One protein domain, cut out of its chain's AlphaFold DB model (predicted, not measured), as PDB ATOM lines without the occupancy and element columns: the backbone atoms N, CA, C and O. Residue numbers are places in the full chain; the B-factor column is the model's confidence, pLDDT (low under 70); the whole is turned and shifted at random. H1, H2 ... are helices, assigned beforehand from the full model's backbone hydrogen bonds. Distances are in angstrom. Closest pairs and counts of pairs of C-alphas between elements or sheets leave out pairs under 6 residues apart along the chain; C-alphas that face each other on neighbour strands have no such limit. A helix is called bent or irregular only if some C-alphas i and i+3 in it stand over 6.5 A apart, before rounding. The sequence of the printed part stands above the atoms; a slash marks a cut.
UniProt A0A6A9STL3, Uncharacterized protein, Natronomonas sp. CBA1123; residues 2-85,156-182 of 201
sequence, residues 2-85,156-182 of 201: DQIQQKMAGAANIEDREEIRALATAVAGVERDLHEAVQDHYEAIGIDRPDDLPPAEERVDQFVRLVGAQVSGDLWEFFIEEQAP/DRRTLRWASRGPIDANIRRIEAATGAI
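AT A GLANCE: This is residues 2 to 85 and 156 to 182 of the 201 residues of an uncharacterized protein of Natronomonas sp. CBA1123 (UniProt A0A6A9STL3). This is a rod of helices in which H1 and H2 meet near their ends as a wide V, and H3 folds back inside it, packing on residues 20 to 32 of H2 and running side by side with H1. H4 and H5a, the first arm of the bent helix H5, pack on H3 away from H2, while the second arm, H5b, runs side by side with the later part of H2. The printed part has 111 residues with five named helices, H1 to H5 in chain order, and no named strand: the class is all helix. The whole is loose, with a radius of gyration of the C-alphas of 16.7 A, and spans 59 by 27 by 17 A.

HOW THE PARTS SIT: H2, residues 18 to 44, touches H3, residues 56 to 72, with its residues 20 to 32 alone; they run opposite ways at a steep tilt of 46 degrees, and the closest C-alphas, of Ala 24 and Val 60, are 5.0 A apart. H5, residues 156 to 182, was assigned as one helix by its hydrogen bonds but is bent, with C-alphas 164 and 167 7.7 A apart; its arms H5a, residues 156 to 164, and H5b, residues 167 to 182, stand at a steep tilt of 62 degrees. H5b touches residues 31 to 42 of H2 alone, the same way at a shallow tilt of 10 degrees, closest at the C-alphas of His 35 and Asn 171, 6.5 A. H3 is the hub, touching four other helices. H1, residues 3 to 15, touches H3, opposite ways at a shallow tilt of 27 degrees, closest at the C-alphas of Ala 11 and Gly 68, 4.7 A. H1 and H2 are close but not clearly touching, the C-alphas of Ile 14 and Ile 20 being closest at 7.4 A. H3 and H4, residues 75 to 82, form a helical hairpin, closest at the C-alphas of Ala 69 and Leu 75, 5.1 A. H5a touches H3, closest at the C-alphas of Leu 66 and Ala 163, 7.5 A. H3 and H5b are apart. In H1, H2, H3, H4, H5a and H5b every O i to N i+4 pair is within hydrogen-bond range.

IN THESE COORDINATES: H2 is 38.5 A from first to last C-alpha, beginning at C-alpha 18 (129.317, 137.766, 116.101). H3 measures 24.3 A, H5b 23.0 A and H1 19.0 A. H5b ends at C-alpha 182 (167.897, 159.134, 111.118).

THE WHOLE: The two C-alphas farthest apart, of Asp 2 and Ile 182, are 59.7 A apart. Residues 86 to 155 are not printed, and C-alphas 85 and 156 across the cut are 16.4 A apart. The link from H2 to H3 is long, with 11 residues. Residues 3 to 12 have pLDDT under 70.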
ATOM      1  N   ASP A   2     108.646 153.965 121.864       76.56
ATOM      2  CA  ASP A   2     109.295 155.257 121.668       76.56
ATOM      3  C   ASP A   2     110.480 155.125 120.690       76.56
ATOM      4  O   ASP A   2     111.128 154.078 120.628       76.56
ATOM      5  N   GLN A   3     110.757 156.164 119.903       67.25
ATOM      6  CA  GLN A   3     111.792 156.136 118.859       67.25
ATOM      7  C   GLN A   3     113.198 155.966 119.465       67.25
ATOM      8  O   GLN A   3     114.064 155.332 118.863       67.25
ATOM      9  N   ILE A   4     113.391 156.457 120.694       68.75
ATOM     10  CA  ILE A   4     114.605 156.267 121.501       68.75
ATOM     11  C   ILE A   4     114.754 154.797 121.915       68.75
ATOM     12  O   ILE A   4     115.815 154.208 121.729       68.75
ATOM     13  N   GLN A   5     113.673 154.161 122.381       64.38
ATOM     14  CA  GLN A   5     113.683 152.735 122.735       64.38
ATOM     15  C   GLN A   5     113.989 151.841 121.524       64.38
ATOM     16  O   GLN A   5     114.686 150.839 121.662       64.38
ATOM     17  N   GLN A   6     113.509 152.212 120.332       67.38
ATOM     18  CA  GLN A   6     113.788 151.472 119.100       67.38
ATOM     19  C   GLN A   6     115.259 151.590 118.663       67.38
ATOM     20  O   GLN A   6     115.835 150.603 118.211       67.38
ATOM     21  N   LYS A   7     115.878 152.768 118.825       68.00
ATOM     22  CA  LYS A   7     117.308 152.984 118.551       68.00
ATOM     23  C   LYS A   7     118.208 152.238 119.540       68.00
ATOM     24  O   LYS A   7     119.119 151.540 119.109       68.00
ATOM     25  N   MET A   8     117.894 152.314 120.834       62.81
ATOM     26  CA  MET A   8     118.612 151.606 121.906       62.81
ATOM     27  C   MET A   8     118.563 150.084 121.717       62.81
ATOM     28  O   MET A   8     119.585 149.410 121.788       62.81
ATOM     29  N   ALA A   9     117.388 149.532 121.389       64.06
ATOM     30  CA  ALA A   9     117.244 148.104 121.105       64.06
ATOM     31  C   ALA A   9     117.998 147.667 119.833       64.06
ATOM     32  O   ALA A   9     118.457 146.530 119.747       64.06
ATOM     33  N   GLY A  10     118.126 148.558 118.845       66.50
ATOM     34  CA  GLY A  10     118.920 148.320 117.640       66.50
ATOM     35  C   GLY A  10     120.428 148.281 117.909       66.50
ATOM     36  O   GLY A  10     121.101 147.419 117.354       66.50
ATOM     37  N   ALA A  11     120.935 149.168 118.770       63.44
ATOM     38  CA  ALA A  11     122.343 149.207 119.169       63.44
ATOM     39  C   ALA A  11     122.742 147.983 120.006       63.44
ATOM     40  O   ALA A  11     123.697 147.299 119.652       63.44
ATOM     41  N   ALA A  12     121.946 147.620 121.016       62.72
ATOM     42  CA  ALA A  12     122.197 146.420 121.821       62.72
ATOM     43  C   ALA A  12     122.255 145.143 120.957       62.72
ATOM     44  O   ALA A  12     123.152 144.321 121.093       62.72
ATOM     45  N   ASN A  13     121.355 145.014 119.975       72.19
ATOM     46  CA  ASN A  13     121.352 143.877 119.048       72.19
ATOM     47  C   ASN A  13     122.514 143.909 118.037       72.19
ATOM     48  O   ASN A  13     122.707 142.948 117.304       72.19
ATOM     49  N   ILE A  14     123.251 145.016 117.928       76.56
ATOM     50  CA  ILE A  14     124.450 145.144 117.094       76.56
ATOM     51  C   ILE A  14     125.698 144.723 117.856       76.56
ATOM     52  O   ILE A  14     126.543 144.029 117.292       76.56
ATOM     53  N   GLU A  15     125.787 145.100 119.125       73.31
ATOM     54  CA  GLU A  15     126.918 144.758 119.984       73.31
ATOM     55  C   GLU A  15     127.042 143.244 120.197       73.31
ATOM     56  O   GLU A  15     128.149 142.708 120.239       73.31
ATOM     57  N   ASP A  16     125.909 142.539 120.188       76.12
ATOM     58  CA  ASP A  16     125.842 141.081 120.310       76.12
ATOM     59  C   ASP A  16     126.111 140.317 118.994       76.12
ATOM     60  O   ASP A  16     126.079 139.082 118.972       76.12
ATOM     61  N   ARG A  17     126.359 141.001 117.865       86.25
ATOM     62  CA  ARG A  17     126.538 140.323 116.565       86.25
ATOM     63  C   ARG A  17     127.950 139.790 116.413       86.25
ATOM     64  O   ARG A  17     128.913 140.550 116.272       86.25
ATOM     65  N   GLU A  18     128.054 138.469 116.327       89.00
ATOM     66  CA  GLU A  18     129.317 137.766 116.101       89.00
ATOM     67  C   GLU A  18     130.058 138.279 114.860       89.00
ATOM     68  O   GLU A  18     131.283 138.377 114.885       89.00
ATOM     69  N   GLU A  19     129.352 138.678 113.795       89.81
ATOM     70  CA  GLU A  19     129.995 139.184 112.578       89.81
ATOM     71  C   GLU A  19     130.696 140.531 112.796       89.81
ATOM     72  O   GLU A  19     131.770 140.769 112.241       89.81
ATOM     73  N   ILE A  20     130.107 141.409 113.616       90.12
ATOM     74  CA  ILE A  20     130.679 142.724 113.935       90.12
ATOM     75  C   ILE A  20     131.901 142.538 114.822       90.12
ATOM     76  O   ILE A  20     132.951 143.121 114.553       90.12
ATOM     77  N   ARG A  21     131.799 141.655 115.818       92.81
ATOM     78  CA  ARG A  21     132.921 141.333 116.696       92.81
ATOM     79  C   ARG A  21     134.065 140.659 115.941       92.81
ATOM     80  O   ARG A  21     135.215 141.020 116.145       92.81
ATOM     81  N   ALA A  22     133.771 139.743 115.020       92.38
ATOM     82  CA  ALA A  22     134.785 139.108 114.179       92.38
ATOM     83  C   ALA A  22     135.517 140.124 113.286       92.38
ATOM     84  O   ALA A  22     136.743 140.074 113.176       92.38
ATOM     85  N   LEU A  23     134.785 141.068 112.682       91.44
ATOM     86  CA  LEU A  23     135.389 142.143 111.894       91.44
ATOM     87  C   LEU A  23     136.248 143.067 112.768       91.44
ATOM     88  O   LEU A  23     137.375 143.379 112.390       91.44
ATOM     89  N   ALA A  24     135.746 143.466 113.937       93.19
ATOM     90  CA  ALA A  24     136.488 144.271 114.901       93.19
ATOM     91  C   ALA A  24     137.791 143.577 115.334       93.19
ATOM     92  O   ALA A  24     138.843 144.211 115.327       93.19
ATOM     93  N   THR A  25     137.753 142.269 115.608       94.75
ATOM     94  CA  THR A  25     138.942 141.459 115.932       94.75
ATOM     95  C   THR A  25     139.962 141.463 114.802       94.75
ATOM     96  O   THR A  25     141.154 141.631 115.055       94.75
ATOM     97  N   ALA A  26     139.520 141.316 113.551       92.94
ATOM     98  CA  ALA A  26     140.425 141.359 112.407       92.94
ATOM     99  C   ALA A  26     141.113 142.730 112.276       92.94
ATOM    100  O   ALA A  26     142.321 142.788 112.056       92.94
ATOM    101  N   VAL A  27     140.369 143.829 112.443       91.69
ATOM    102  CA  VAL A  27     140.928 145.190 112.355       91.69
ATOM    103  C   VAL A  27     141.875 145.483 113.521       91.69
ATOM    104  O   VAL A  27     142.983 145.957 113.285       91.69
ATOM    105  N   ALA A  28     141.485 145.154 114.754       92.31
ATOM    106  CA  ALA A  28     142.332 145.324 115.934       92.31
ATOM    107  C   ALA A  28     143.634 144.507 115.831       92.31
ATOM    108  O   ALA A  28     144.695 144.989 116.220       92.31
ATOM    109  N   GLY A  29     143.573 143.302 115.250       92.00
ATOM    110  CA  GLY A  29     144.758 142.498 114.943       92.00
ATOM    111  C   GLY A  29     145.712 143.207 113.979       92.00
ATOM    112  O   GLY A  29     146.896 143.318 114.267       92.00
ATOM    113  N   VAL A  30     145.195 143.783 112.889       91.81
ATOM    114  CA  VAL A  30     146.017 144.553 111.937       91.81
ATOM    115  C   VAL A  30     146.640 145.795 112.587       91.81
ATOM    116  O   VAL A  30     147.799 146.110 112.321       91.81
ATOM    117  N   GLU A  31     145.895 146.518 113.430       93.19
ATOM    118  CA  GLU A  31     146.428 147.679 114.159       93.19
ATOM    119  C   GLU A  31     147.555 147.282 115.119       93.19
ATOM    120  O   GLU A  31     148.561 147.993 115.210       93.19
ATOM    121  N   ARG A  32     147.407 146.135 115.790       91.88
ATOM    122  CA  ARG A  32     148.424 145.559 116.668       91.88
ATOM    123  C   ARG A  32     149.675 145.156 115.894       91.88
ATOM    124  O   ARG A  32     150.753 145.609 116.257       91.88
ATOM    125  N   ASP A  33     149.530 144.386 114.819       92.56
ATOM    126  CA  ASP A  33     150.659 143.945 113.990       92.56
ATOM    127  C   ASP A  33     151.447 145.149 113.448       92.56
ATOM    128  O   ASP A  33     152.679 145.165 113.455       92.56
ATOM    129  N   LEU A  34     150.739 146.203 113.016       91.81
ATOM    130  CA  LEU A  34     151.369 147.452 112.590       91.81
ATOM    131  C   LEU A  34     152.132 148.116 113.740       91.81
ATOM    132  O   LEU A  34     153.238 148.607 113.528       91.81
ATOM    133  N   HIS A  35     151.549 148.173 114.936       92.50
ATOM    134  CA  HIS A  35     152.197 148.789 116.085       92.50
ATOM    135  C   HIS A  35     153.444 148.021 116.530       92.50
ATOM    136  O   HIS A  35     154.481 148.647 116.730       92.50
ATOM    137  N   GLU A  36     153.376 146.690 116.601       92.69
ATOM    138  CA  GLU A  36     154.524 145.828 116.902       92.69
ATOM    139  C   GLU A  36     155.654 146.055 115.882       92.69
ATOM    140  O   GLU A  36     156.797 146.288 116.268       92.69
ATOM    141  N   ALA A  37     155.332 146.154 114.587       93.69
ATOM    142  CA  ALA A  37     156.323 146.484 113.561       93.69
ATOM    143  C   ALA A  37     156.954 147.882 113.741       93.69
ATOM    144  O   ALA A  37     158.137 148.070 113.450       93.69
ATOM    145  N   VAL A  38     156.192 148.877 114.218       93.19
ATOM    146  CA  VAL A  38     156.745 150.198 114.569       93.19
ATOM    147  C   VAL A  38     157.669 150.096 115.784       93.19
ATOM    148  O   VAL A  38     158.751 150.678 115.757       93.19
ATOM    149  N   GLN A  39     157.289 149.352 116.821       92.62
ATOM    150  CA  GLN A  39     158.114 149.138 118.015       92.62
ATOM    151  C   GLN A  39     159.459 148.483 117.663       92.62
ATOM    152  O   GLN A  39     160.514 148.985 118.059       92.62
ATOM    153  N   ASP A  40     159.424 147.423 116.853       93.19
ATOM    154  CA  ASP A  40     160.617 146.734 116.351       93.19
ATOM    155  C   ASP A  40     161.498 147.673 115.514       93.19
ATOM    156  O   ASP A  40     162.727 147.630 115.599       93.19
ATOM    157  N   HIS A  41     160.886 148.562 114.722       92.44
ATOM    158  CA  HIS A  41     161.627 149.552 113.947       92.44
ATOM    159  C   HIS A  41     162.375 150.544 114.843       92.44
ATOM    160  O   HIS A  41     163.554 150.793 114.598       92.44
ATOM    161  N   TYR A  42     161.720 151.073 115.881       93.19
ATOM    162  CA  TYR A  42     162.333 151.979 116.857       93.19
ATOM    163  C   TYR A  42     163.485 151.314 117.619       93.19
ATOM    164  O   TYR A  42     164.561 151.901 117.748       93.19
ATOM    165  N   GLU A  43     163.298 150.063 118.050       91.38
ATOM    166  CA  GLU A  43     164.366 149.274 118.665       91.38
ATOM    167  C   GLU A  43     165.555 149.088 117.714       91.38
ATOM    168  O   GLU A  43     166.701 149.307 118.107       91.38
ATOM    169  N   ALA A  44     165.297 148.723 116.457       91.62
ATOM    170  CA  ALA A  44     166.348 148.455 115.479       91.62
ATOM    171  C   ALA A  44     167.223 149.682 115.180       91.62
ATOM    172  O   ALA A  44     168.401 149.529 114.854       91.62
ATOM    173  N   ILE A  45     166.662 150.889 115.286       92.38
ATOM    174  CA  ILE A  45     167.377 152.153 115.054       92.38
ATOM    175  C   ILE A  45     167.906 152.786 116.350       92.38
ATOM    176  O   ILE A  45     168.510 153.855 116.299       92.38
ATOM    177  N   GLY A  46     167.713 152.129 117.500       89.62
ATOM    178  CA  GLY A  46     168.253 152.559 118.788       89.62
ATOM    179  C   GLY A  46     167.602 153.818 119.367       89.62
ATOM    180  O   GLY A  46     168.264 154.543 120.106       89.62
ATOM    181  N   ILE A  47     166.338 154.091 119.030       89.25
ATOM    182  CA  ILE A  47     165.568 155.224 119.566       89.25
ATOM    183  C   ILE A  47     164.547 154.711 120.585       89.25
ATOM    184  O   ILE A  47     164.042 153.594 120.462       89.25
ATOM    185  N   ASP A  48     164.232 155.540 121.582       87.62
ATOM    186  CA  ASP A  48     163.217 155.236 122.587       87.62
ATOM    187  C   ASP A  48     161.884 154.855 121.947       87.62
ATOM    188  O   ASP A  48     161.314 155.580 121.124       87.62
ATOM    189  N   ARG A  49     161.389 153.692 122.361       87.25
ATOM    190  CA  ARG A  49     160.126 153.135 121.901       87.25
ATOM    191  C   ARG A  49     158.957 154.052 122.272       87.25
ATOM    192  O   ARG A  49     158.924 154.569 123.390       87.25
ATOM    193  N   PRO A  50     157.980 154.241 121.370       82.69
ATOM    194  CA  PRO A  50     156.751 154.932 121.720       82.69
ATOM    195  C   PRO A  50     155.946 154.126 122.747       82.69
ATOM    196  O   PRO A  50     156.106 152.911 122.856       82.69
ATOM    197  N   ASP A  51     155.025 154.792 123.443       84.19
ATOM    198  CA  ASP A  51     154.089 154.114 124.343       84.19
ATOM    199  C   ASP A  51     153.265 153.047 123.609       84.19
ATOM    200  O   ASP A  51     152.879 153.226 122.440       84.19
ATOM    201  N   ASP A  52     152.980 151.964 124.332       80.69
ATOM    202  CA  ASP A  52     152.136 150.873 123.858       80.69
ATOM    203  C   ASP A  52     150.703 151.345 123.588       80.69
ATOM    204  O   ASP A  52     150.175 152.273 124.212       80.69
ATOM    205  N   LEU A  53     150.055 150.681 122.634       80.44
ATOM    206  CA  LEU A  53     148.624 150.845 122.393       80.44
ATOM    207  C   LEU A  53     147.788 150.053 123.414       80.44
ATOM    208  O   LEU A  53     148.283 149.089 124.004       80.44
ATOM    209  N   PRO A  54     146.496 150.404 123.577       81.56
ATOM    210  CA  PRO A  54     145.560 149.569 124.316       81.56
ATOM    211  C   PRO A  54     145.568 148.113 123.815       81.56
ATOM    212  O   PRO A  54     145.779 147.874 122.617       81.56
ATOM    213  N   PRO A  55     145.309 147.125 124.690       87.44
ATOM    214  CA  PRO A  55     145.207 145.729 124.293       87.44
ATOM    215  C   PRO A  55     144.183 145.509 123.173       87.44
ATOM    216  O   PRO A  55     143.154 146.179 123.095       87.44
ATOM    217  N   ALA A  56     144.422 144.495 122.338       87.88
ATOM    218  CA  ALA A  56     143.545 144.187 121.206       87.88
ATOM    219  C   ALA A  56     142.082 143.937 121.618       87.88
ATOM    220  O   ALA A  56     141.179 144.312 120.881       87.88
ATOM    221  N   GLU A  57     141.836 143.338 122.786       89.75
ATOM    222  CA  GLU A  57     140.476 143.105 123.295       89.75
ATOM    223  C   GLU A  57     139.743 144.418 123.601       89.75
ATOM    224  O   GLU A  57     138.619 144.610 123.146       89.75
ATOM    225  N   GLU A  58     140.412 145.362 124.266       91.75
ATOM    226  CA  GLU A  58     139.868 146.703 124.506       91.75
ATOM    227  C   GLU A  58     139.569 147.404 123.180       91.75
ATOM    228  O   GLU A  58     138.527 148.040 123.008       91.75
ATOM    229  N   ARG A  59     140.448 147.209 122.194       92.50
ATOM    230  CA  ARG A  59     140.270 147.779 120.867       92.50
ATOM    231  C   ARG A  59     139.080 147.190 120.108       92.50
ATOM    232  O   ARG A  59     138.373 147.920 119.410       92.50
ATOM    233  N   VAL A  60     138.826 145.891 120.254       93.12
ATOM    234  CA  VAL A  60     137.618 145.241 119.726       93.12
ATOM    235  C   VAL A  60     136.375 145.867 120.339       93.12
ATOM    236  O   VAL A  60     135.460 146.243 119.603       93.12
ATOM    237  N   ASP A  61     136.361 146.034 121.657       92.19
ATOM    238  CA  ASP A  61     135.213 146.598 122.359       92.19
ATOM    239  C   ASP A  61     134.963 148.060 121.941       92.19
ATOM    240  O   ASP A  61     133.815 148.448 121.719       92.19
ATOM    241  N   GLN A  62     136.020 148.848 121.713       92.25
ATOM    242  CA  GLN A  62     135.914 150.199 121.147       92.25
ATOM    243  C   GLN A  62     135.270 150.210 119.756       92.25
ATOM    244  O   GLN A  62     134.419 151.055 119.472       92.25
ATOM    245  N   PHE A  63     135.646 149.287 118.865       92.38
ATOM    246  CA  PHE A  63     135.027 149.196 117.540       92.38
ATOM    247  C   PHE A  63     133.560 148.781 117.612       92.38
ATOM    248  O   PHE A  63     132.736 149.316 116.870       92.38
ATOM    249  N   VAL A  64     133.226 147.852 118.505       92.25
ATOM    250  CA  VAL A  64     131.842 147.423 118.722       92.25
ATOM    251  C   VAL A  64     130.993 148.601 119.217       92.25
ATOM    252  O   VAL A  64     129.965 148.892 118.600       92.25
ATOM    253  N   ARG A  65     131.475 149.355 120.218       91.56
ATOM    254  CA  ARG A  65     130.828 150.592 120.694       91.56
ATOM    255  C   ARG A  65     130.680 151.634 119.587       91.56
ATOM    256  O   ARG A  65     129.605 152.205 119.428       91.56
ATOM    257  N   LEU A  66     131.713 151.845 118.768       92.44
ATOM    258  CA  LEU A  66     131.657 152.784 117.641       92.44
ATOM    259  C   LEU A  66     130.536 152.427 116.656       92.44
ATOM    260  O   LEU A  66     129.810 153.307 116.191       92.44
ATOM    261  N   VAL A  67     130.400 151.144 116.313       91.25
ATOM    262  CA  VAL A  67     129.349 150.677 115.399       91.25
ATOM    263  C   VAL A  67     127.969 150.808 116.048       91.25
ATOM    264  O   VAL A  67     127.034 151.252 115.377       91.25
ATOM    265  N   GLY A  68     127.845 150.494 117.341       90.25
ATOM    266  CA  GLY A  68     126.630 150.729 118.125       90.25
ATOM    267  C   GLY A  68     126.202 152.200 118.090       90.25
ATOM    268  O   GLY A  68     125.084 152.506 117.667       90.25
ATOM    269  N   ALA A  69     127.124 153.109 118.414       90.94
ATOM    270  CA  ALA A  69     126.928 154.559 118.402       90.94
ATOM    271  C   ALA A  69     126.563 155.102 117.010       90.94
ATOM    272  O   ALA A  69     125.670 155.940 116.862       90.94
ATOM    273  N   GLN A  70     127.199 154.581 115.958       90.31
ATOM    274  CA  GLN A  70     126.879 154.948 114.579       90.31
ATOM    275  C   GLN A  70     125.446 154.559 114.191       90.31
ATOM    276  O   GLN A  70     124.801 155.275 113.420       90.31
ATOM    277  N   VAL A  71     124.936 153.428 114.687       88.94
ATOM    278  CA  VAL A  71     123.580 152.964 114.359       88.94
ATOM    279  C   VAL A  71     122.512 153.598 115.248       88.94
ATOM    280  O   VAL A  71     121.429 153.918 114.749       88.94
ATOM    281  N   SER A  72     122.798 153.842 116.528       86.88
ATOM    282  CA  SER A  72     121.906 154.616 117.404       86.88
ATOM    283  C   SER A  72     121.820 156.090 116.976       86.88
ATOM    284  O   SER A  72     120.783 156.746 117.165       86.88
ATOM    285  N   GLY A  73     122.871 156.587 116.319       87.69
ATOM    286  CA  GLY A  73     123.042 157.989 115.967       87.69
ATOM    287  C   GLY A  73     123.492 158.832 117.159       87.69
ATOM    288  O   GLY A  73     123.120 160.001 117.223       87.69
ATOM    289  N   ASP A  74     124.238 158.237 118.094       89.12
ATOM    290  CA  ASP A  74     124.808 158.912 119.264       89.12
ATOM    291  C   ASP A  74     126.340 158.802 119.297       89.12
ATOM    292  O   ASP A  74     126.957 158.252 120.206       89.12
ATOM    293  N   LEU A  75     126.986 159.334 118.256       94.06
ATOM    294  CA  LEU A  75     128.450 159.445 118.216       94.06
ATOM    295  C   LEU A  75     129.008 160.471 119.208       94.06
ATOM    296  O   LEU A  75     130.218 160.499 119.431       94.06
ATOM    297  N   TRP A  76     128.146 161.308 119.789       95.00
ATOM    298  CA  TRP A  76     128.552 162.242 120.827       95.00
ATOM    299  C   TRP A  76     128.885 161.499 122.117       95.00
ATOM    300  O   TRP A  76     129.949 161.736 122.677       95.00
ATOM    301  N   GLU A  77     128.022 160.579 122.554       93.12
ATOM    302  CA  GLU A  77     128.290 159.730 123.721       93.12
ATOM    303  C   GLU A  77     129.597 158.947 123.539       93.12
ATOM    304  O   GLU A  77     130.496 159.049 124.370       93.12
ATOM    305  N   PHE A  78     129.782 158.318 122.373       94.19
ATOM    306  CA  PHE A  78     131.044 157.654 122.032       94.19
ATOM    307  C   PHE A  78     132.256 158.601 122.082       94.19
ATOM    308  O   PHE A  78     133.323 158.232 122.565       94.19
ATOM    309  N   PHE A  79     132.123 159.831 121.574       95.25
ATOM    310  CA  PHE A  79     133.192 160.825 121.663       95.25
ATOM    311  C   PHE A  79     133.538 161.147 123.118       95.25
ATOM    312  O   PHE A  79     134.720 161.205 123.438       95.25
ATOM    313  N   ILE A  80     132.546 161.326 123.992       94.88
ATOM    314  CA  ILE A  80     132.781 161.610 125.412       94.88
ATOM    315  C   ILE A  80     133.510 160.459 126.107       94.88
ATOM    316  O   ILE A  80     134.414 160.716 126.897       94.88
ATOM    317  N   GLU A  81     133.149 159.217 125.797       92.25
ATOM    318  CA  GLU A  81     133.749 158.038 126.425       92.25
ATOM    319  C   GLU A  81     135.168 157.738 125.924       92.25
ATOM    320  O   GLU A  81     136.015 157.329 126.712       92.25
ATOM    321  N   GLU A  82     135.442 157.944 124.631       90.88
ATOM    322  CA  GLU A  82     136.652 157.403 123.987       90.88
ATOM    323  C   GLU A  82     137.619 158.459 123.434       90.88
ATOM    324  O   GLU A  82     138.750 158.132 123.071       90.88
ATOM    325  N   GLN A  83     137.181 159.711 123.260       91.25
ATOM    326  CA  GLN A  83     137.948 160.723 122.511       91.25
ATOM    327  C   GLN A  83     137.989 162.107 123.154       91.25
ATOM    328  O   GLN A  83     138.768 162.960 122.709       91.25
ATOM    329  N   ALA A  84     137.127 162.374 124.132       93.31
ATOM    330  CA  ALA A  84     137.108 163.650 124.813       93.31
ATOM    331  C   ALA A  84     138.445 163.872 125.531       93.31
ATOM    332  O   ALA A  84     139.057 162.923 126.023       93.31
ATOM    333  N   PRO A  85     138.928 165.123 125.578       93.94
ATOM    334  CA  PRO A  85     140.144 165.428 126.307       93.94
ATOM    335  C   PRO A  85     139.970 165.112 127.794       93.94
ATOM    336  O   PRO A  85     138.914 165.381 128.378       93.94
ATOM    337  N   ASP A 156     130.548 164.098 113.513       93.81
ATOM    338  CA  ASP A 156     130.398 162.644 113.378       93.81
ATOM    339  C   ASP A 156     131.438 162.040 112.423       93.81
ATOM    340  O   ASP A 156     132.112 161.058 112.733       93.81
ATOM    341  N   ARG A 157     131.659 162.691 111.271       92.56
ATOM    342  CA  ARG A 157     132.670 162.267 110.292       92.56
ATOM    343  C   ARG A 157     134.080 162.275 110.882       92.56
ATOM    344  O   ARG A 157     134.877 161.393 110.564       92.56
ATOM    345  N   ARG A 158     134.415 163.282 111.691       90.75
ATOM    346  CA  ARG A 158     135.720 163.367 112.348       90.75
ATOM    347  C   ARG A 158     135.854 162.296 113.426       90.75
ATOM    348  O   ARG A 158     136.884 161.632 113.431       90.75
ATOM    349  N   THR A 159     134.832 162.098 114.253       93.25
ATOM    350  CA  THR A 159     134.793 161.072 115.304       93.25
ATOM    351  C   THR A 159     134.978 159.680 114.712       93.25
ATOM    352  O   THR A 159     135.872 158.951 115.136       93.25
ATOM    353  N   LEU A 160     134.240 159.347 113.646       91.88
ATOM    354  CA  LEU A 160     134.392 158.093 112.900       91.88
ATOM    355  C   LEU A 160     135.788 157.946 112.298       91.88
ATOM    356  O   LEU A 160     136.409 156.888 112.397       91.88
ATOM    357  N   ARG A 161     136.305 159.001 111.652       90.75
ATOM    358  CA  ARG A 161     137.644 158.973 111.048       90.75
ATOM    359  C   ARG A 161     138.714 158.759 112.114       90.75
ATOM    360  O   ARG A 161     139.632 157.985 111.884       90.75
ATOM    361  N   TRP A 162     138.623 159.447 113.246       89.81
ATOM    362  CA  TRP A 162     139.597 159.322 114.324       89.81
ATOM    363  C   TRP A 162     139.493 157.957 114.999       89.81
ATOM    364  O   TRP A 162     140.506 157.293 115.163       89.81
ATOM    365  N   ALA A 163     138.281 157.470 115.257       89.38
ATOM    366  CA  ALA A 163     138.074 156.141 115.814       89.38
ATOM    367  C   ALA A 163     138.581 155.029 114.888       89.38
ATOM    368  O   ALA A 163     139.074 154.032 115.379       89.38
ATOM    369  N   SER A 164     138.474 155.176 113.564       86.06
ATOM    370  CA  SER A 164     138.877 154.129 112.606       86.06
ATOM    371  C   SER A 164     140.324 154.222 112.131       86.06
ATOM    372  O   SER A 164     140.920 153.210 111.781       86.06
ATOM    373  N   ARG A 165     140.890 155.431 112.059       87.00
ATOM    374  CA  ARG A 165     142.242 155.662 111.528       87.00
ATOM    375  C   ARG A 165     143.211 156.230 112.545       87.00
ATOM    376  O   ARG A 165     144.387 156.320 112.226       87.00
ATOM    377  N   GLY A 166     142.756 156.644 113.722       85.44
ATOM    378  CA  GLY A 166     143.581 157.281 114.747       85.44
ATOM    379  C   GLY A 166     144.840 156.480 115.080       85.44
ATOM    380  O   GLY A 166     145.928 157.040 114.939       85.44
ATOM    381  N   PRO A 167     144.728 155.179 115.416       85.38
ATOM    382  CA  PRO A 167     145.893 154.337 115.699       85.38
ATOM    383  C   PRO A 167     146.858 154.221 114.512       85.38
ATOM    384  O   PRO A 167     148.073 154.337 114.677       85.38
ATOM    385  N   ILE A 168     146.327 154.076 113.295       88.12
ATOM    386  CA  ILE A 168     147.126 154.002 112.064       88.12
ATOM    387  C   ILE A 168     147.848 155.332 111.809       88.12
ATOM    388  O   ILE A 168     149.058 155.348 111.608       88.12
ATOM    389  N   ASP A 169     147.129 156.455 111.853       89.00
ATOM    390  CA  ASP A 169     147.679 157.799 111.668       89.00
ATOM    391  C   ASP A 169     148.731 158.108 112.766       89.00
ATOM    392  O   ASP A 169     149.706 158.809 112.501       89.00
ATOM    393  N   ALA A 170     148.581 157.580 113.989       87.56
ATOM    394  CA  ALA A 170     149.589 157.686 115.049       87.56
ATOM    395  C   ALA A 170     150.856 156.876 114.732       87.56
ATOM    396  O   ALA A 170     151.959 157.403 114.858       87.56
ATOM    397  N   ASN A 171     150.715 155.635 114.256       88.38
ATOM    398  CA  ASN A 171     151.850 154.821 113.812       88.38
ATOM    399  C   ASN A 171     152.568 155.431 112.597       88.38
ATOM    400  O   ASN A 171     153.795 155.419 112.558       88.38
ATOM    401  N   ILE A 172     151.844 156.050 111.658       89.12
ATOM    402  CA  ILE A 172     152.452 156.797 110.544       89.12
ATOM    403  C   ILE A 172     153.327 157.941 111.074       89.12
ATOM    404  O   ILE A 172     154.494 158.027 110.703       89.12
ATOM    405  N   ARG A 173     152.811 158.769 111.995       88.69
ATOM    406  CA  ARG A 173     153.591 159.872 112.592       88.69
ATOM    407  C   ARG A 173     154.828 159.382 113.344       88.69
ATOM    408  O   ARG A 173     155.853 160.053 113.325       88.69
ATOM    409  N   ARG A 174     154.743 158.219 113.996       90.56
ATOM    410  CA  ARG A 174     155.891 157.575 114.654       90.56
ATOM    411  C   ARG A 174     156.959 157.186 113.628       90.56
ATOM    412  O   ARG A 174     158.120 157.543 113.782       90.56
ATOM    413  N   ILE A 175     156.576 156.548 112.523       90.81
ATOM    414  CA  ILE A 175     157.516 156.214 111.438       90.81
ATOM    415  C   ILE A 175     158.154 157.480 110.841       90.81
ATOM    416  O   ILE A 175     159.360 157.510 110.601       90.81
ATOM    417  N   GLU A 176     157.372 158.541 110.623       90.81
ATOM    418  CA  GLU A 176     157.883 159.829 110.138       90.81
ATOM    419  C   GLU A 176     158.887 160.451 111.121       90.81
ATOM    420  O   GLU A 176     159.946 160.916 110.699       90.81
ATOM    421  N   ALA A 177     158.604 160.406 112.427       88.25
ATOM    422  CA  ALA A 177     159.508 160.891 113.468       88.25
ATOM    423  C   ALA A 177     160.815 160.083 113.529       88.25
ATOM    424  O   ALA A 177     161.896 160.673 113.550       88.25
ATOM    425  N   ALA A 178     160.730 158.751 113.483       88.38
ATOM    426  CA  ALA A 178     161.889 157.860 113.404       88.38
ATOM    427  C   ALA A 178     162.744 158.141 112.155       88.38
ATOM    428  O   ALA A 178     163.964 158.273 112.238       88.38
ATOM    429  N   THR A 179     162.100 158.325 110.999       88.81
ATOM    430  CA  THR A 179     162.781 158.681 109.745       88.81
ATOM    431  C   THR A 179     163.476 160.039 109.856       88.81
ATOM    432  O   THR A 179     164.616 160.199 109.413       88.81
ATOM    433  N   GLY A 180     162.815 161.022 110.473       87.94
ATOM    434  CA  GLY A 180     163.389 162.339 110.742       87.94
ATOM    435  C   GLY A 180     164.637 162.264 111.622       87.94
ATOM    436  O   GLY A 180     165.632 162.907 111.312       87.94
ATOM    437  N   ALA A 181     164.622 161.429 112.662       85.94
ATOM    438  CA  ALA A 181     165.763 161.253 113.558       85.94
ATOM    439  C   ALA A 181     166.995 160.644 112.864       85.94
ATOM    440  O   ALA A 181     168.116 161.029 113.172       85.94
ATOM    441  N   ILE A 182     166.799 159.743 111.895       85.19
ATOM    442  CA  ILE A 182     167.897 159.134 111.118       85.19
ATOM    443  C   ILE A 182     168.453 160.101 110.064       85.19
ATOM    444  O   ILE A 182     169.633 160.057 109.727       85.19
TER     445      ILE A 182